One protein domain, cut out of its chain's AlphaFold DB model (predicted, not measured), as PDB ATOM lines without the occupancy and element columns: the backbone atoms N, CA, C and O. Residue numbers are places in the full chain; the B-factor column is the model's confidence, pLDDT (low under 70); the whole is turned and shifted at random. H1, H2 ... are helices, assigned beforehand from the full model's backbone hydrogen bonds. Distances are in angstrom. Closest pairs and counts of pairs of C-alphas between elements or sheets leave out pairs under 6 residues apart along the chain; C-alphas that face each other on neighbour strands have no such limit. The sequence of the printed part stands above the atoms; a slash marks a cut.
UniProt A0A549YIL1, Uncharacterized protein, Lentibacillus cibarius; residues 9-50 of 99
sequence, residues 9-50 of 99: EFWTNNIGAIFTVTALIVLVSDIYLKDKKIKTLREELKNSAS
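Overview. This is residues 9 to 50 of the 99 residues of an uncharacterized protein of Lentibacillus cibarius (UniProt A0A549YIL1). Starting from its first residue, the printed part is one long, lone helix, H2, with a single short helical turn, H1, set off to the side at its first end like a small hook. H2 makes nearly the whole length, and nothing packs along it. The printed part has 42 residues with two named helices, H1 then H2, and no named strand, and its class is all helix. It is extended, a rod spanning 60 by 11 by 5 A, with a radius of gyration of the C-alphas of 18.2 A.

Arrangement. Look first at H1, residues 9 to 13, then pass Asn 14, a tight link, into H2, residues 15 to 48. H1 and H2 are close but not clearly touching: their closest C-alphas, those of Trp 11 and Ile 18, are 7.5 A apart. In both helices every O i to N i+4 pair is within hydrogen-bond range. Residues 19 to 50, of which 19 to 48 belong to H2, stand free.

Along the chain. Find C-alpha 9 at (-4.512, 17.245, -4.688), where H1 begins. H2 begins at C-alpha 15, (5.702, 18.360, -4.194), and runs 49.4 A to C-alpha 48 at (37.197, -8.286, 23.033).

Size, cuts and confidence. The C-alphas of Glu 9 and Ser 50 are the two farthest apart, 60.4 A. The printed part has no cut. The mean pLDDT of the printed part is 74.4; look for values under 70 at residues 9 to 12, 35, 37 and 40 to 50.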
ATOM      1  N   GLU A   9      -4.752  15.807  -4.485       65.12
ATOM      2  CA  GLU A   9      -4.512  17.245  -4.688       65.12
ATOM      3  C   GLU A   9      -3.474  17.779  -3.696       65.12
ATOM      4  O   GLU A   9      -2.685  18.667  -4.014       65.12
ATOM      5  N   PHE A  10      -3.401  17.187  -2.502       65.88
ATOM      6  CA  PHE A  10      -2.373  17.520  -1.520       65.88
ATOM      7  C   PHE A  10      -0.964  17.119  -1.994       65.88
ATOM      8  O   PHE A  10      -0.028  17.908  -1.841       65.88
ATOM      9  N   TRP A  11      -0.816  15.937  -2.613       64.88
ATOM     10  CA  TRP A  11       0.474  15.455  -3.135       64.88
ATOM     11  C   TRP A  11       0.988  16.258  -4.329       64.88
ATOM     12  O   TRP A  11       2.191  16.462  -4.461       64.88
ATOM     13  N   THR A  12       0.088  16.719  -5.192       69.06
ATOM     14  CA  THR A  12       0.440  17.410  -6.442       69.06
ATOM     15  C   THR A  12       0.754  18.889  -6.232       69.06
ATOM     16  O   THR A  12       1.665  19.414  -6.868       69.06
ATOM     17  N   ASN A  13       0.082  19.547  -5.287       73.44
ATOM     18  CA  ASN A  13       0.271  20.978  -5.032       73.44
ATOM     19  C   ASN A  13       1.482  21.291  -4.136       73.44
ATOM     20  O   ASN A  13       1.973  22.416  -4.143       73.44
ATOM     21  N   ASN A  14       1.987  20.305  -3.382       77.31
ATOM     22  CA  ASN A  14       3.030  20.500  -2.366       77.31
ATOM     23  C   ASN A  14       4.273  19.616  -2.576       77.31
ATOM     24  O   ASN A  14       4.966  19.278  -1.614       77.31
ATOM     25  N   ILE A  15       4.581  19.253  -3.826       81.38
ATOM     26  CA  ILE A  15       5.702  18.360  -4.194       81.38
ATOM     27  C   ILE A  15       7.028  18.786  -3.541       81.38
ATOM     28  O   ILE A  15       7.771  17.944  -3.038       81.38
ATOM     29  N   GLY A  16       7.311  20.094  -3.486       80.69
ATOM     30  CA  GLY A  16       8.521  20.619  -2.846       80.69
ATOM     31  C   GLY A  16       8.585  20.340  -1.339       80.69
ATOM     32  O   GLY A  16       9.627  19.928  -0.839       80.69
ATOM     33  N   ALA A  17       7.469  20.498  -0.620       81.12
ATOM     34  CA  ALA A  17       7.394  20.208   0.814       81.12
ATOM     35  C   ALA A  17       7.485  18.701   1.102       81.12
ATOM     36  O   ALA A  17       8.046  18.281   2.109       81.12
ATOM     37  N   ILE A  18       6.979  17.866   0.197       83.00
ATOM     38  CA  ILE A  18       7.123  16.412   0.299       83.00
ATOM     39  C   ILE A  18       8.590  16.014   0.156       83.00
ATOM     40  O   ILE A  18       9.081  15.224   0.957       83.00
ATOM     41  N   PHE A  19       9.302  16.595  -0.812       86.06
ATOM     42  CA  PHE A  19      10.722  16.317  -1.021       86.06
ATOM     43  C   PHE A  19      11.588  16.733   0.178       86.06
ATOM     44  O   PHE A  19      12.523  16.027   0.549       86.06
ATOM     45  N   THR A  20      11.272  17.857   0.827       83.88
ATOM     46  CA  THR A  20      12.004  18.282   2.029       83.88
ATOM     47  C   THR A  20      11.716  17.374   3.222       83.88
ATOM     48  O   THR A  20      12.645  16.996   3.935       83.88
ATOM     49  N   VAL A  21      10.461  16.963   3.425       87.50
ATOM     50  CA  VAL A  21      10.091  16.034   4.504       87.50
ATOM     51  C   VAL A  21      10.731  14.660   4.297       87.50
ATOM     52  O   VAL A  21      11.267  14.093   5.249       87.50
ATOM     53  N   THR A  22      10.750  14.131   3.072       85.19
ATOM     54  CA  THR A  22      11.404  12.845   2.789       85.19
ATOM     55  C   THR A  22      12.916  12.920   2.982       85.19
ATOM     56  O   THR A  22      13.484  12.013   3.589       85.19
ATOM     57  N   ALA A  23      13.569  14.009   2.565       87.56
ATOM     58  CA  ALA A  23      14.998  14.213   2.799       87.56
ATOM     59  C   ALA A  23      15.349  14.234   4.299       87.56
ATOM     60  O   ALA A  23      16.333  13.619   4.712       87.56
ATOM     61  N   LEU A  24      14.523  14.876   5.134       85.94
ATOM     62  CA  LEU A  24      14.715  14.881   6.588       85.94
ATOM     63  C   LEU A  24      14.574  13.480   7.200       85.94
ATOM     64  O   LEU A  24      15.366  13.112   8.065       85.94
ATOM     65  N   ILE A  25      13.613  12.677   6.732       89.69
ATOM     66  CA  ILE A  25      13.419  11.298   7.206       89.69
ATOM     67  C   ILE A  25      14.656  10.436   6.907       89.69
ATOM     68  O   ILE A  25      15.101   9.688   7.780       89.69
ATOM     69  N   VAL A  26      15.242  10.570   5.713       90.00
ATOM     70  CA  VAL A  26      16.462   9.833   5.340       90.00
ATOM     71  C   VAL A  26      17.620  10.194   6.272       90.00
ATOM     72  O   VAL A  26      18.227   9.296   6.857       90.00
ATOM     73  N   LEU A  27      17.866  11.487   6.507       85.88
ATOM     74  CA  LEU A  27      18.947  11.937   7.392       85.88
ATOM     75  C   LEU A  27      18.804  11.401   8.823       85.88
ATOM     76  O   LEU A  27      19.786  10.964   9.422       85.88
ATOM     77  N   VAL A  28      17.585  11.389   9.369       84.12
ATOM     78  CA  VAL A  28      17.319  10.830  10.705       84.12
ATOM     79  C   VAL A  28      17.561   9.316  10.729       84.12
ATOM     80  O   VAL A  28      18.139   8.797  11.686       84.12
ATOM     81  N   SER A  29      17.172   8.600   9.669       79.69
ATOM     82  CA  SER A  29      17.384   7.151   9.573       79.69
ATOM     83  C   SER A  29      18.871   6.766   9.524       79.69
ATOM     84  O   SER A  29      19.278   5.808  10.188       79.69
ATOM     85  N   ASP A  30      19.702   7.556   8.838       79.94
ATOM     86  CA  ASP A  30      21.149   7.337   8.757       79.94
ATOM     87  C   ASP A  30      21.842   7.510  10.114       79.94
ATOM     88  O   ASP A  30      22.768   6.761  10.440       79.94
ATOM     89  N   ILE A  31      21.389   8.469  10.928       81.31
ATOM     90  CA  ILE A  31      21.885   8.671  12.299       81.31
ATOM     91  C   ILE A  31      21.556   7.442  13.156       81.31
ATOM     92  O   ILE A  31      22.446   6.868  13.783       81.31
ATOM     93  N   TYR A  32      20.311   6.963  13.099       79.44
ATOM     94  CA  TYR A  32      19.869   5.802  13.875       79.44
ATOM     95  C   TYR A  32      20.625   4.508  13.516       79.44
ATOM     96  O   TYR A  32      20.938   3.690  14.386       79.44
ATOM     97  N   LEU A  33      20.961   4.314  12.236       72.62
ATOM     98  CA  LEU A  33      21.765   3.173  11.787       72.62
ATOM     99  C   LEU A  33      23.224   3.259  12.259       72.62
ATOM    100  O   LEU A  33      23.811   2.230  12.613       72.62
ATOM    101  N   LYS A  34      23.816   4.461  12.290       75.19
ATOM    102  CA  LYS A  34      25.176   4.681  12.811       75.19
ATOM    103  C   LYS A  34      25.251   4.432  14.315       75.19
ATOM    104  O   LYS A  34      26.180   3.756  14.752       75.19
ATOM    105  N   ASP A  35      24.253   4.866  15.081       68.12
ATOM    106  CA  ASP A  35      24.206   4.648  16.531       68.12
ATOM    107  C   ASP A  35      24.186   3.159  16.897       68.12
ATOM    108  O   ASP A  35      24.889   2.730  17.816       68.12
ATOM    109  N   LYS A  36      23.457   2.334  16.132       70.00
ATOM    110  CA  LYS A  36      23.463   0.875  16.326       70.00
ATOM    111  C   LYS A  36      24.837   0.265  16.079       70.00
ATOM    112  O   LYS A  36      25.283  -0.533  16.897       70.00
ATOM    113  N   LYS A  37      25.521   0.666  15.001       69.25
ATOM    114  CA  LYS A  37      26.883   0.193  14.704       69.25
ATOM    115  C   LYS A  37      27.886   0.640  15.765       69.25
ATOM    116  O   LYS A  37      28.749  -0.136  16.150       69.25
ATOM    117  N   ILE A  38      27.765   1.867  16.275       73.38
ATOM    118  CA  ILE A  38      28.625   2.368  17.357       73.38
ATOM    119  C   ILE A  38      28.388   1.569  18.639       73.38
ATOM    120  O   ILE A  38      29.348   1.235  19.330       73.38
ATOM    121  N   LYS A  39      27.135   1.230  18.954       70.19
ATOM    122  CA  LYS A  39      26.817   0.420  20.131       70.19
ATOM    123  C   LYS A  39      27.384  -0.995  20.018       70.19
ATOM    124  O   LYS A  39      28.024  -1.440  20.963       70.19
ATOM    125  N   THR A  40      27.222  -1.661  18.872       69.75
ATOM    126  CA  THR A  40      27.764  -3.015  18.673       69.75
ATOM    127  C   THR A  40      29.286  -3.019  18.655       69.75
ATOM    128  O   THR A  40      29.880  -3.865  19.300       69.75
ATOM    129  N   LEU A  41      29.935  -2.034  18.021       67.81
ATOM    130  CA  LEU A  41      31.399  -1.904  18.040       67.81
ATOM    131  C   LEU A  41      31.938  -1.594  19.443       67.81
ATOM    132  O   LEU A  41      33.011  -2.065  19.803       67.81
ATOM    133  N   ARG A  42      31.202  -0.826  20.259       66.44
ATOM    134  CA  ARG A  42      31.540  -0.594  21.673       66.44
ATOM    135  C   ARG A  42      31.331  -1.836  22.529       66.44
ATOM    136  O   ARG A  42      32.119  -2.057  23.437       66.44
ATOM    137  N   GLU A  43      30.291  -2.621  22.274       67.00
ATOM    138  CA  GLU A  43      30.049  -3.890  22.969       67.00
ATOM    139  C   GLU A  43      31.073  -4.954  22.560       67.00
ATOM    140  O   GLU A  43      31.602  -5.641  23.424       67.00
ATOM    141  N   GLU A  44      31.434  -5.036  21.280       65.31
ATOM    142  CA  GLU A  44      32.510  -5.896  20.787       65.31
ATOM    143  C   GLU A  44      33.864  -5.459  21.339       65.31
ATOM    144  O   GLU A  44      34.584  -6.309  21.841       65.31
ATOM    145  N   LEU A  45      34.200  -4.162  21.355       62.59
ATOM    146  CA  LEU A  45      35.392  -3.667  22.057       62.59
ATOM    147  C   LEU A  45      35.333  -3.984  23.552       62.59
ATOM    148  O   LEU A  45      36.309  -4.463  24.098       62.59
ATOM    149  N   LYS A  46      34.199  -3.790  24.226       63.03
ATOM    150  CA  LYS A  46      34.067  -4.121  25.653       63.03
ATOM    151  C   LYS A  46      34.232  -5.622  25.925       63.03
ATOM    152  O   LYS A  46      34.723  -5.993  26.985       63.03
ATOM    153  N   ASN A  47      33.830  -6.470  24.982       62.91
ATOM    154  CA  ASN A  47      33.911  -7.925  25.104       62.91
ATOM    155  C   ASN A  47      35.234  -8.512  24.570       62.91
ATOM    156  O   ASN A  47      35.577  -9.627  24.953       62.91
ATOM    157  N   SER A  48      35.967  -7.803  23.700       56.94
ATOM    158  CA  SER A  48      37.197  -8.286  23.033       56.94
ATOM    159  C   SER A  48      38.474  -7.507  23.381       56.94
ATOM    160  O   SER A  48      39.544  -8.110  23.398       56.94
ATOM    161  N   ALA A  49      38.382  -6.215  23.713       55.56
ATOM    162  CA  ALA A  49      39.418  -5.457  24.424       55.56
ATOM    163  C   ALA A  49      39.219  -5.688  25.933       55.56
ATOM    164  O   ALA A  49      38.614  -4.892  26.646       55.56
ATOM    165  N   SER A  50      39.358  -6.946  26.337       58.78
ATOM    166  CA  SER A  50      40.562  -7.498  26.961       58.78
ATOM    167  C   SER A  50      40.722  -6.956  28.377       58.78
ATOM    168  O   SER A  50      41.025  -5.784  28.597       58.78
TER     169      SER A  50